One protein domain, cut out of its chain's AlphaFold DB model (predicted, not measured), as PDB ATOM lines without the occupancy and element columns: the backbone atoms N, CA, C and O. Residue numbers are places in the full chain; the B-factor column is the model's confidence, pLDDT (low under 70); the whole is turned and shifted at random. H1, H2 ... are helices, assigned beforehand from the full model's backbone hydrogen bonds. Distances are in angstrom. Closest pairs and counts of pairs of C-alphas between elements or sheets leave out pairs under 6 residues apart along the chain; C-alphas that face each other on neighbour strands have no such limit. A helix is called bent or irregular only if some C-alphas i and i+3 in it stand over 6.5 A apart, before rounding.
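Overview. This is residues 719 to 812 of the 1159 residues of an uncharacterized protein of Fragilariopsis cylindrus CCMP1102 (UniProt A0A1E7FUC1). A kinked long helix, H1, and a shorter one, H3, each cross a core helix, H2, while H4 leads away from H2 towards one end of the elongated whole. The chain then folds back through H5, on H4, to H6, which packs on both H1 and H3. The 94 printed residues hold six named helices, H1 to H6 in order, and no named strand: an all-helix domain. It is compact, with a radius of gyration of the C-alphas of 13.3 A, and spans 42 by 27 by 18 A.

Along the chain. H1, residues 719 to 740, begins with C-alpha 719 at (43.113, 24.467, -22.235), is 26.6 A long and has a kink of 67 degrees near residue 732. H2, residues 744 to 759, is 21.0 A long. H3, residues 768 to 777, and H4, residues 780 to 789, follow. H5, residues 799 to 803, and H6, residues 809 to 812, are short; C-alpha 812 is at (59.932, 20.800, 2.941). H1 and H3 are irregular: C-alphas 736 and 739 are 8.1 A apart, C-alphas 771 and 774 8.3 A.

Arrangement. H2 is the hub. It touches H1 at a steep tilt of 57 degrees, closest at the C-alphas of Glu 726 and Leu 748, 6.5 A. It touches H3 at 62 degrees, also steep, closest at the C-alphas of Met 751 and Leu 776, 5.0 A. With residues 746 to 751 alone it touches H4. H6 touches H3, the C-alphas of Pro 774 and Gln 811 5.2 A apart. H1 and H4 are apart. Every O i to N i+4 pair is within hydrogen-bond range in H2, H4 and H5, against 14 of 18 in H1 and 3 of 6 in H3; H6 is too short for such a pair.

Size, cuts and confidence. The farthest C-alphas, those of Asn 766 and Lys 794, are 43.6 A apart. The printed part has no cut and no long link. No printed residue is under 70 in pLDDT.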
ATOM      1  N   LEU A 719      42.963  25.912 -22.460       87.44
ATOM      2  CA  LEU A 719      43.113  24.467 -22.235       87.44
ATOM      3  C   LEU A 719      44.562  23.985 -22.423       87.44
ATOM      4  O   LEU A 719      45.070  23.211 -21.615       87.44
ATOM      5  N   GLN A 720      45.258  24.487 -23.447       89.06
ATOM      6  CA  GLN A 720      46.652  24.137 -23.725       89.06
ATOM      7  C   GLN A 720      47.596  24.669 -22.637       89.06
ATOM      8  O   GLN A 720      48.539  23.983 -22.256       89.06
ATOM      9  N   ARG A 721      47.313  25.857 -22.085       89.69
ATOM     10  CA  ARG A 721      48.114  26.453 -20.998       89.69
ATOM     11  C   ARG A 721      47.973  25.680 -19.685       89.69
ATOM     12  O   ARG A 721      48.956  25.528 -18.964       89.69
ATOM     13  N   PHE A 722      46.771  25.169 -19.397       94.88
ATOM     14  CA  PHE A 722      46.575  24.232 -18.292       94.88
ATOM     15  C   PHE A 722      47.295  22.905 -18.558       94.88
ATOM     16  O   PHE A 722      47.951  22.406 -17.657       94.88
ATOM     17  N   GLY A 723      47.255  22.370 -19.784       94.50
ATOM     18  CA  GLY A 723      48.000  21.159 -20.152       94.50
ATOM     19  C   GLY A 723      49.518  21.284 -19.956       94.50
ATOM     20  O   GLY A 723      50.138  20.377 -19.402       94.50
ATOM     21  N   ASP A 724      50.106  22.426 -20.332       92.06
ATOM     22  CA  ASP A 724      51.528  22.730 -20.105       92.06
ATOM     23  C   ASP A 724      51.871  22.751 -18.592       92.06
ATOM     24  O   ASP A 724      52.883  22.186 -18.170       92.06
ATOM     25  N   PHE A 725      51.004  23.342 -17.757       95.31
ATOM     26  CA  PHE A 725      51.125  23.336 -16.289       95.31
ATOM     27  C   PHE A 725      50.940  21.933 -15.684       95.31
ATOM     28  O   PHE A 725      51.731  21.503 -14.842       95.31
ATOM     29  N   GLU A 726      49.913  21.203 -16.126       95.75
ATOM     30  CA  GLU A 726      49.554  19.883 -15.615       95.75
ATOM     31  C   GLU A 726      50.680  18.881 -15.888       95.75
ATOM     32  O   GLU A 726      51.127  18.194 -14.973       95.75
ATOM     33  N   LYS A 727      51.224  18.871 -17.114       93.75
ATOM     34  CA  LYS A 727      52.383  18.049 -17.492       93.75
ATOM     35  C   LYS A 727      53.605  18.320 -16.603       93.75
ATOM     36  O   LYS A 727      54.301  17.381 -16.235       93.75
ATOM     37  N   LYS A 728      53.852  19.587 -16.250       93.06
ATOM     38  CA  LYS A 728      55.030  20.034 -15.483       93.06
ATOM     39  C   LYS A 728      54.968  19.704 -13.985       93.06
ATOM     40  O   LYS A 728      56.022  19.621 -13.356       93.06
ATOM     41  N   LEU A 729      53.772  19.541 -13.406       95.25
ATOM     42  CA  LEU A 729      53.596  19.335 -11.958       95.25
ATOM     43  C   LEU A 729      52.905  18.024 -11.556       95.25
ATOM     44  O   LEU A 729      53.088  17.605 -10.412       95.25
ATOM     45  N   ARG A 730      52.167  17.344 -12.449       95.50
ATOM     46  CA  ARG A 730      51.486  16.071 -12.129       95.50
ATOM     47  C   ARG A 730      52.413  15.036 -11.470       95.50
ATOM     48  O   ARG A 730      51.980  14.467 -10.473       95.50
ATOM     49  N   PRO A 731      53.670  14.818 -11.908       93.62
ATOM     50  CA  PRO A 731      54.537  13.824 -11.269       93.62
ATOM     51  C   PRO A 731      54.874  14.140  -9.800       93.62
ATOM     52  O   PRO A 731      54.870  13.239  -8.968       93.62
ATOM     53  N   LEU A 732      55.092  15.415  -9.449       93.50
ATOM     54  CA  LEU A 732      55.305  15.825  -8.053       93.50
ATOM     55  C   LEU A 732      54.009  15.734  -7.233       93.50
ATOM     56  O   LEU A 732      54.049  15.321  -6.078       93.50
ATOM     57  N   VAL A 733      52.858  16.067  -7.831       96.12
ATOM     58  CA  VAL A 733      51.543  15.926  -7.179       96.12
ATOM     59  C   VAL A 733      51.223  14.459  -6.890       96.12
ATOM     60  O   VAL A 733      50.772  14.150  -5.789       96.12
ATOM     61  N   HIS A 734      51.506  13.559  -7.837       94.62
ATOM     62  CA  HIS A 734      51.358  12.118  -7.650       94.62
ATOM     63  C   HIS A 734      52.201  11.609  -6.478       94.62
ATOM     64  O   HIS A 734      51.724  10.778  -5.715       94.62
ATOM     65  N   LEU A 735      53.434  12.103  -6.315       90.50
ATOM     66  CA  LEU A 735      54.289  11.719  -5.191       90.50
ATOM     67  C   LEU A 735      53.786  12.279  -3.854       90.50
ATOM     68  O   LEU A 735      53.690  11.521  -2.897       90.50
ATOM     69  N   ASP A 736      53.464  13.575  -3.773       93.81
ATOM     70  CA  ASP A 736      53.220  14.232  -2.477       93.81
ATOM     71  C   ASP A 736      51.827  13.958  -1.890       93.81
ATOM     72  O   ASP A 736      51.652  13.930  -0.673       93.81
ATOM     73  N   TYR A 737      50.827  13.740  -2.750       95.19
ATOM     74  CA  TYR A 737      49.430  13.550  -2.344       95.19
ATOM     75  C   TYR A 737      48.936  12.102  -2.438       95.19
ATOM     76  O   TYR A 737      47.771  11.854  -2.116       95.19
ATOM     77  N   LYS A 738      49.786  11.151  -2.845       93.12
ATOM     78  CA  LYS A 738      49.417   9.753  -3.135       93.12
ATOM     79  C   LYS A 738      48.480   9.128  -2.101       93.12
ATOM     80  O   LYS A 738      47.420   8.607  -2.443       93.12
ATOM     81  N   ASP A 739      48.866   9.229  -0.834       88.31
ATOM     82  CA  ASP A 739      48.209   8.534   0.270       88.31
ATOM     83  C   ASP A 739      47.003   9.317   0.824       88.31
ATOM     84  O   ASP A 739      46.230   8.789   1.626       88.31
ATOM     85  N   THR A 740      46.784  10.562   0.374       91.88
ATOM     86  CA  THR A 740      45.637  11.391   0.791       91.88
ATOM     87  C   THR A 740      44.307  10.909   0.212       91.88
ATOM     88  O   THR A 740      43.264  11.158   0.811       91.88
ATOM     89  N   GLY A 741      44.320  10.227  -0.939       92.69
ATOM     90  CA  GLY A 741      43.110   9.861  -1.684       92.69
ATOM     91  C   GLY A 741      42.457  11.018  -2.456       92.69
ATOM     92  O   GLY A 741      41.427  10.816  -3.103       92.69
ATOM     93  N   ILE A 742      43.040  12.225  -2.438       96.06
ATOM     94  CA  ILE A 742      42.574  13.345  -3.263       96.06
ATOM     95  C   ILE A 742      43.006  13.104  -4.718       96.06
ATOM     96  O   ILE A 742      44.190  12.999  -5.023       96.06
ATOM     97  N   HIS A 743      42.046  13.060  -5.645       96.62
ATOM     98  CA  HIS A 743      42.316  12.834  -7.068       96.62
ATOM     99  C   HIS A 743      43.217  13.931  -7.677       96.62
ATOM    100  O   HIS A 743      42.842  15.107  -7.672       96.62
ATOM    101  N   GLU A 744      44.346  13.544  -8.289       97.19
ATOM    102  CA  GLU A 744      45.401  14.429  -8.833       97.19
ATOM    103  C   GLU A 744      44.864  15.640  -9.607       97.19
ATOM    104  O   GLU A 744      45.228  16.783  -9.333       97.19
ATOM    105  N   ARG A 745      43.931  15.418 -10.543       96.50
ATOM    106  CA  ARG A 745      43.350  16.491 -11.370       96.50
ATOM    107  C   ARG A 745      42.615  17.565 -10.550       96.50
ATOM    108  O   ARG A 745      42.559  18.712 -10.982       96.50
ATOM    109  N   SER A 746      42.087  17.240  -9.365       97.19
ATOM    110  CA  SER A 746      41.486  18.220  -8.443       97.19
ATOM    111  C   SER A 746      42.547  19.048  -7.714       97.19
ATOM    112  O   SER A 746      42.352  20.251  -7.538       97.19
ATOM    113  N   ILE A 747      43.671  18.428  -7.337       97.69
ATOM    114  CA  ILE A 747      44.832  19.116  -6.746       97.69
ATOM    115  C   ILE A 747      45.412  20.093  -7.769       97.69
ATOM    116  O   ILE A 747      45.474  21.292  -7.514       97.69
ATOM    117  N   LEU A 748      45.712  19.606  -8.976       97.75
ATOM    118  CA  LEU A 748      46.249  20.409 -10.078       97.75
ATOM    119  C   LEU A 748      45.288  21.538 -10.490       97.75
ATOM    120  O   LEU A 748      45.739  22.636 -10.798       97.75
ATOM    121  N   SER A 749      43.969  21.324 -10.415       97.00
ATOM    122  CA  SER A 749      42.978  22.391 -10.639       97.00
ATOM    123  C   SER A 749      43.011  23.480  -9.555       97.00
ATOM    124  O   SER A 749      42.906  24.658  -9.885       97.00
ATOM    125  N   SER A 750      43.180  23.114  -8.278       97.75
ATOM    126  CA  SER A 750      43.331  24.072  -7.164       97.75
ATOM    127  C   SER A 750      44.642  24.861  -7.282       97.75
ATOM    128  O   SER A 750      44.634  26.095  -7.308       97.75
ATOM    129  N   MET A 751      45.759  24.160  -7.502       97.88
ATOM    130  CA  MET A 751      47.067  24.777  -7.742       97.88
ATOM    131  C   MET A 751      47.055  25.693  -8.976       97.88
ATOM    132  O   MET A 751      47.741  26.712  -8.982       97.88
ATOM    133  N   TRP A 752      46.261  25.390 -10.009       97.62
ATOM    134  CA  TRP A 752      46.111  26.261 -11.181       97.62
ATOM    135  C   TRP A 752      45.348  27.558 -10.883       97.62
ATOM    136  O   TRP A 752      45.643  28.592 -11.483       97.62
ATOM    137  N   VAL A 753      44.403  27.553  -9.936       97.19
ATOM    138  CA  VAL A 753      43.779  28.799  -9.456       97.19
ATOM    139  C   VAL A 753      44.833  29.679  -8.785       97.19
ATOM    140  O   VAL A 753      44.954  30.846  -9.152       97.19
ATOM    141  N   GLN A 754      45.664  29.115  -7.903       97.31
ATOM    142  CA  GLN A 754      46.762  29.860  -7.269       97.31
ATOM    143  C   GLN A 754      47.829  30.307  -8.284       97.31
ATOM    144  O   GLN A 754      48.288  31.446  -8.231       97.31
ATOM    145  N   HIS A 755      48.164  29.480  -9.281       97.44
ATOM    146  CA  HIS A 755      49.093  29.863 -10.350       97.44
ATOM    147  C   HIS A 755      48.590  31.078 -11.128       97.44
ATOM    148  O   HIS A 755      49.366  31.991 -11.397       97.44
ATOM    149  N   LYS A 756      47.297  31.127 -11.470       96.81
ATOM    150  CA  LYS A 756      46.718  32.282 -12.169       96.81
ATOM    151  C   LYS A 756      46.788  33.570 -11.346       96.81
ATOM    152  O   LYS A 756      46.975  34.629 -11.935       96.81
ATOM    153  N   LEU A 757      46.688  33.481 -10.018       96.62
ATOM    154  CA  LEU A 757      46.819  34.628  -9.114       96.62
ATOM    155  C   LEU A 757      48.279  35.096  -8.955       96.62
ATOM    156  O   LEU A 757      48.526  36.296  -8.920       96.62
ATOM    157  N   LEU A 758      49.240  34.167  -8.885       96.00
ATOM    158  CA  LEU A 758      50.660  34.467  -8.628       96.00
ATOM    159  C   LEU A 758      51.490  34.753  -9.896       96.00
ATOM    160  O   LEU A 758      52.452  35.516  -9.846       96.00
ATOM    161  N   PHE A 759      51.143  34.132 -11.027       94.69
ATOM    162  CA  PHE A 759      51.939  34.124 -12.266       94.69
ATOM    163  C   PHE A 759      51.131  34.443 -13.534       94.69
ATOM    164  O   PHE A 759      51.693  34.486 -14.630       94.69
ATOM    165  N   GLY A 760      49.816  34.643 -13.416       95.06
ATOM    166  CA  GLY A 760      48.923  34.795 -14.561       95.06
ATOM    167  C   GLY A 760      48.619  33.480 -15.290       95.06
ATOM    168  O   GLY A 760      48.961  32.375 -14.863       95.06
ATOM    169  N   GLU A 761      47.923  33.601 -16.420       93.56
ATOM    170  CA  GLU A 761      47.334  32.472 -17.152       93.56
ATOM    171  C   GLU A 761      48.317  31.601 -17.952       93.56
ATOM    172  O   GLU A 761      47.893  30.649 -18.607       93.56
ATOM    173  N   THR A 762      49.605  31.938 -17.992       90.50
ATOM    174  CA  THR A 762      50.599  31.261 -18.838       90.50
ATOM    175  C   THR A 762      51.631  30.531 -17.992       90.50
ATOM    176  O   THR A 762      52.531  31.156 -17.433       90.50
ATOM    177  N   CYS A 763      51.551  29.199 -17.957       93.00
ATOM    178  CA  CYS A 763      52.696  28.374 -17.584       93.00
ATOM    179  C   CYS A 763      53.474  27.959 -18.839       93.00
ATOM    180  O   CYS A 763      52.917  27.838 -19.928       93.00
ATOM    181  N   GLY A 764      54.771  27.747 -18.666       88.94
ATOM    182  CA  GLY A 764      55.693  27.256 -19.681       88.94
ATOM    183  C   GLY A 764      56.993  26.824 -19.013       88.94
ATOM    184  O   GLY A 764      57.144  26.957 -17.790       88.94
ATOM    185  N   ASP A 765      57.949  26.334 -19.795       86.00
ATOM    186  CA  ASP A 765      59.168  25.704 -19.271       86.00
ATOM    187  C   ASP A 765      59.949  26.652 -18.351       86.00
ATOM    188  O   ASP A 765      60.315  26.272 -17.243       86.00
ATOM    189  N   ASN A 766      60.052  27.930 -18.724       86.62
ATOM    190  CA  ASN A 766      60.742  28.973 -17.954       86.62
ATOM    191  C   ASN A 766      59.921  29.590 -16.800       86.62
ATOM    192  O   ASN A 766      60.416  30.475 -16.105       86.62
ATOM    193  N   CYS A 767      58.674  29.157 -16.569       91.38
ATOM    194  CA  CYS A 767      57.864  29.682 -15.465       91.38
ATOM    195  C   CYS A 767      58.416  29.232 -14.097       91.38
ATOM    196  O   CYS A 767      58.578  28.032 -13.851       91.38
ATOM    197  N   ASN A 768      58.638  30.195 -13.195       90.75
ATOM    198  CA  ASN A 768      59.214  30.013 -11.854       90.75
ATOM    199  C   ASN A 768      58.239  29.402 -10.819       90.75
ATOM    200  O   ASN A 768      58.542  29.385  -9.628       90.75
ATOM    201  N   CYS A 769      57.089  28.874 -11.254       93.56
ATOM    202  CA  CYS A 769      56.046  28.291 -10.402       93.56
ATOM    203  C   CYS A 769      56.573  27.267  -9.378       93.56
ATOM    204  O   CYS A 769      56.093  27.221  -8.251       93.56
ATOM    205  N   ILE A 770      57.617  26.508  -9.728       91.06
ATOM    206  CA  ILE A 770      58.245  25.516  -8.840       91.06
ATOM    207  C   ILE A 770      58.836  26.152  -7.571       91.06
ATOM    208  O   ILE A 770      58.781  25.563  -6.496       91.06
ATOM    209  N   SER A 771      59.386  27.366  -7.661       88.38
ATOM    210  CA  SER A 771      59.950  28.072  -6.499       88.38
ATOM    211  C   SER A 771      58.897  28.774  -5.631       88.38
ATOM    212  O   SER A 771      59.269  29.485  -4.703       88.38
ATOM    213  N   GLN A 772      57.608  28.572  -5.915       93.62
ATOM    214  CA  GLN A 772      56.475  28.990  -5.080       93.62
ATOM    215  C   GLN A 772      55.479  27.830  -4.883       93.62
ATOM    216  O   GLN A 772      54.264  28.017  -4.841       93.62
ATOM    217  N   LEU A 773      55.978  26.587  -4.845       93.44
ATOM    218  CA  LEU A 773      55.121  25.414  -4.667       93.44
ATOM    219  C   LEU A 773      54.393  25.348  -3.309       93.44
ATOM    220  O   LEU A 773      53.218  24.982  -3.350       93.44
ATOM    221  N   PRO A 774      54.973  25.746  -2.154       94.50
ATOM    222  CA  PRO A 774      54.221  25.895  -0.903       94.50
ATOM    223  C   PRO A 774      52.987  26.801  -1.047       94.50
ATOM    224  O   PRO A 774      51.897  26.460  -0.592       94.50
ATOM    225  N   GLU A 775      53.143  27.933  -1.731       96.06
ATOM    226  CA  GLU A 775      52.100  28.929  -1.967       96.06
ATOM    227  C   GLU A 775      51.032  28.407  -2.943       96.06
ATOM    228  O   GLU A 775      49.839  28.644  -2.746       96.06
ATOM    229  N   LEU A 776      51.433  27.628  -3.957       96.44
ATOM    230  CA  LEU A 776      50.510  26.972  -4.889       96.44
ATOM    231  C   LEU A 776      49.658  25.874  -4.232       96.44
ATOM    232  O   LEU A 776      48.526  25.666  -4.669       96.44
ATOM    233  N   VAL A 777      50.167  25.170  -3.211       96.94
ATOM    234  CA  VAL A 777      49.432  24.074  -2.545       96.94
ATOM    235  C   VAL A 777      48.627  24.496  -1.312       96.94
ATOM    236  O   VAL A 777      47.770  23.734  -0.867       96.94
ATOM    237  N   ALA A 778      48.836  25.707  -0.785       95.62
ATOM    238  CA  ALA A 778      48.298  26.174   0.501       95.62
ATOM    239  C   ALA A 778      46.762  26.080   0.678       95.62
ATOM    240  O   ALA A 778      46.274  26.081   1.809       95.62
ATOM    241  N   ASN A 779      46.003  25.991  -0.420       96.62
ATOM    242  CA  ASN A 779      44.541  25.863  -0.414       96.62
ATOM    243  C   ASN A 779      44.022  24.500  -0.917       96.62
ATOM    244  O   ASN A 779      42.819  24.272  -0.882       96.62
ATOM    245  N   VAL A 780      44.887  23.563  -1.330       97.56
ATOM    246  CA  VAL A 780      44.485  22.275  -1.941       97.56
ATOM    247  C   VAL A 780      43.595  21.435  -1.019       97.56
ATOM    248  O   VAL A 780      42.579  20.894  -1.461       97.56
ATOM    249  N   VAL A 781      43.964  21.329   0.262       97.19
ATOM    250  CA  VAL A 781      43.212  20.558   1.266       97.19
ATOM    251  C   VAL A 781      41.869  21.233   1.565       97.19
ATOM    252  O   VAL A 781      40.831  20.574   1.543       97.19
ATOM    253  N   LYS A 782      41.872  22.558   1.739       97.31
ATOM    254  CA  LYS A 782      40.680  23.379   2.023       97.31
ATOM    255  C   LYS A 782      39.673  23.324   0.874       97.31
ATOM    256  O   LYS A 782      38.514  22.985   1.093       97.31
ATOM    257  N   ASP A 783      40.136  23.522  -0.360       97.44
ATOM    258  CA  ASP A 783      39.334  23.380  -1.579       97.44
ATOM    259  C   ASP A 783      38.683  21.992  -1.686       97.44
ATOM    260  O   ASP A 783      37.564  21.872  -2.187       97.44
ATOM    261  N   TYR A 784      39.378  20.928  -1.271       97.19
ATOM    262  CA  TYR A 784      38.843  19.565  -1.285       97.19
ATOM    263  C   TYR A 784      37.794  19.343  -0.188       97.19
ATOM    264  O   TYR A 784      36.736  18.783  -0.483       97.19
ATOM    265  N   ILE A 785      38.040  19.828   1.033       97.00
ATOM    266  CA  ILE A 785      37.093  19.772   2.158       97.00
ATOM    267  C   ILE A 785      35.807  20.521   1.805       97.00
ATOM    268  O   ILE A 785      34.737  19.913   1.812       97.00
ATOM    269  N   SER A 786      35.893  21.772   1.344       96.56
ATOM    270  CA  SER A 786      34.711  22.536   0.923       96.56
ATOM    271  C   SER A 786      33.959  21.865  -0.236       96.56
ATOM    272  O   SER A 786      32.730  21.861  -0.259       96.56
ATOM    273  N   LYS A 787      34.658  21.196  -1.167       96.25
ATOM    274  CA  LYS A 787      34.018  20.366  -2.211       96.25
ATOM    275  C   LYS A 787      33.357  19.090  -1.668       96.25
ATOM    276  O   LYS A 787      32.478  18.558  -2.346       96.25
ATOM    277  N   GLN A 788      33.749  18.571  -0.500       95.31
ATOM    278  CA  GLN A 788      33.033  17.484   0.181       95.31
ATOM    279  C   GLN A 788      31.787  17.995   0.918       95.31
ATOM    280  O   GLN A 788      30.730  17.372   0.813       95.31
ATOM    281  N   GLU A 789      31.905  19.134   1.607       95.75
ATOM    282  CA  GLU A 789      30.818  19.797   2.341       95.75
ATOM    283  C   GLU A 789      29.679  20.214   1.402       95.75
ATOM    284  O   GLU A 789      28.534  19.818   1.609       95.75
ATOM    285  N   ILE A 790      30.001  20.907   0.300       96.19
ATOM    286  CA  ILE A 790      29.037  21.308  -0.744       96.19
ATOM    287  C   ILE A 790      28.337  20.087  -1.370       96.19
ATOM    288  O   ILE A 790      27.179  20.169  -1.774       96.19
ATOM    289  N   LYS A 791      29.007  18.928  -1.418       95.69
ATOM    290  CA  LYS A 791      28.434  17.659  -1.909       95.69
ATOM    291  C   LYS A 791      27.657  16.873  -0.844       95.69
ATOM    292  O   LYS A 791      27.244  15.748  -1.116       95.69
ATOM    293  N   GLY A 792      27.470  17.419   0.361       94.69
ATOM    294  CA  GLY A 792      26.673  16.796   1.422       94.69
ATOM    295  C   GLY A 792      27.212  15.446   1.911       94.69
ATOM    296  O   GLY A 792      26.438  14.613   2.393       94.69
ATOM    297  N   LYS A 793      28.522  15.183   1.777       92.50
ATOM    298  CA  LYS A 793      29.125  13.941   2.284       92.50
ATOM    299  C   LYS A 793      28.956  13.869   3.806       92.50
ATOM    300  O   LYS A 793      29.475  14.708   4.528       92.50
ATOM    301  N   LYS A 794      28.296  12.815   4.306       86.50
ATOM    302  CA  LYS A 794      28.072  12.610   5.756       86.50
ATOM    303  C   LYS A 794      29.356  12.460   6.581       86.50
ATOM    304  O   LYS A 794      29.342  12.770   7.765       86.50
ATOM    305  N   ASN A 795      30.433  11.993   5.953       89.12
ATOM    306  CA  ASN A 795      31.759  11.888   6.551       89.12
ATOM    307  C   ASN A 795      32.702  12.767   5.722       89.12
ATOM    308  O   ASN A 795      33.161  12.328   4.664       89.12
ATOM    309  N   VAL A 796      32.942  13.996   6.177       92.69
ATOM    310  CA  VAL A 796      33.985  14.874   5.630       92.69
ATOM    311  C   VAL A 796      35.292  14.568   6.360       92.69
ATOM    312  O   VAL A 796      35.308  14.469   7.585       92.69
ATOM    313  N   GLU A 797      36.371  14.371   5.608       93.06
ATOM    314  CA  GLU A 797      37.717  14.156   6.154       93.06
ATOM    315  C   GLU A 797      38.265  15.472   6.727       93.06
ATOM    316  O   GLU A 797      38.134  16.515   6.086       93.06
ATOM    317  N   THR A 798      38.881  15.450   7.911       95.25
ATOM    318  CA  THR A 798      39.410  16.684   8.516       95.25
ATOM    319  C   THR A 798      40.719  17.138   7.865       95.25
ATOM    320  O   THR A 798      41.482  16.331   7.330       95.25
ATOM    321  N   GLU A 799      41.015  18.439   7.956       95.19
ATOM    322  CA  GLU A 799      42.264  19.034   7.457       95.19
ATOM    323  C   GLU A 799      43.491  18.318   8.037       95.19
ATOM    324  O   GLU A 799      44.318  17.816   7.282       95.19
ATOM    325  N   GLN A 800      43.522  18.112   9.356       90.62
ATOM    326  CA  GLN A 800      44.610  17.413  10.047       90.62
ATOM    327  C   GLN A 800      44.761  15.933   9.629       90.62
ATOM    328  O   GLN A 800      45.875  15.405   9.611       90.62
ATOM    329  N   GLU A 801      43.670  15.243   9.273       87.62
ATOM    330  CA  GLU A 801      43.733  13.873   8.739       87.62
ATOM    331  C   GLU A 801      44.264  13.820   7.305       87.62
ATOM    332  O   GLU A 801      44.823  12.796   6.914       87.62
ATOM    333  N   LEU A 802      44.058  14.869   6.503       91.44
ATOM    334  CA  LEU A 802      44.564  14.962   5.132       91.44
ATOM    335  C   LEU A 802      46.017  15.447   5.107       91.44
ATOM    336  O   LEU A 802      46.841  14.808   4.463       91.44
ATOM    337  N   GLU A 803      46.357  16.491   5.867       90.00
ATOM    338  CA  GLU A 803      47.737  16.960   6.057       90.00
ATOM    339  C   GLU A 803      48.637  15.846   6.609       90.00
ATOM    340  O   GLU A 803      49.722  15.611   6.083       90.00
ATOM    341  N   GLY A 804      48.150  15.064   7.580       80.44
ATOM    342  CA  GLY A 804      48.841  13.880   8.110       80.44
ATOM    343  C   GLY A 804      49.004  12.703   7.130       80.44
ATOM    344  O   GLY A 804      49.488  11.646   7.541       80.44
ATOM    345  N   ARG A 805      48.583  12.861   5.865       86.50
ATOM    346  CA  ARG A 805      48.776  11.928   4.739       86.50
ATOM    347  C   ARG A 805      49.562  12.538   3.562       86.50
ATOM    348  O   ARG A 805      49.788  11.831   2.584       86.50
ATOM    349  N   ILE A 806      49.972  13.808   3.631       90.12
ATOM    350  CA  ILE A 806      50.843  14.447   2.626       90.12
ATOM    351  C   ILE A 806      52.303  14.077   2.937       90.12
ATOM    352  O   ILE A 806      52.701  14.050   4.102       90.12
ATOM    353  N   CYS A 807      53.119  13.784   1.922       81.94
ATOM    354  CA  CYS A 807      54.516  13.371   2.126       81.94
ATOM    355  C   CYS A 807      55.457  14.532   2.516       81.94
ATOM    356  O   CYS A 807      56.559  14.295   3.013       81.94
ATOM    357  N   GLY A 808      55.036  15.780   2.305       86.25
ATOM    358  CA  GLY A 808      55.771  17.002   2.635       86.25
ATOM    359  C   GLY A 808      56.766  17.445   1.556       86.25
ATOM    360  O   GLY A 808      57.638  18.278   1.820       86.25
ATOM    361  N   ILE A 809      56.663  16.909   0.338       88.81
ATOM    362  CA  ILE A 809      57.587  17.180  -0.767       88.81
ATOM    363  C   ILE A 809      57.509  18.656  -1.171       88.81
ATOM    364  O   ILE A 809      58.538  19.331  -1.210       88.81
ATOM    365  N   PHE A 810      56.314  19.201  -1.397       91.56
ATOM    366  CA  PHE A 810      56.145  20.613  -1.751       91.56
ATOM    367  C   PHE A 810      56.508  21.568  -0.611       91.56
ATOM    368  O   PHE A 810      56.990  22.667  -0.879       91.56
ATOM    369  N   GLN A 811      56.307  21.155   0.642       86.81
ATOM    370  CA  GLN A 811      56.436  22.024   1.814       86.81
ATOM    371  C   GLN A 811      57.855  22.047   2.411       86.81
ATOM    372  O   GLN A 811      58.282  23.083   2.919       86.81
ATOM    373  N   TYR A 812      58.607  20.943   2.317       85.38
ATOM    374  CA  TYR A 812      59.932  20.800   2.941       85.38
ATOM    375  C   TYR A 812      61.050  20.405   1.966       85.38
ATOM    376  O   TYR A 812      62.181  20.873   2.111       85.38
TER     377      TYR A 812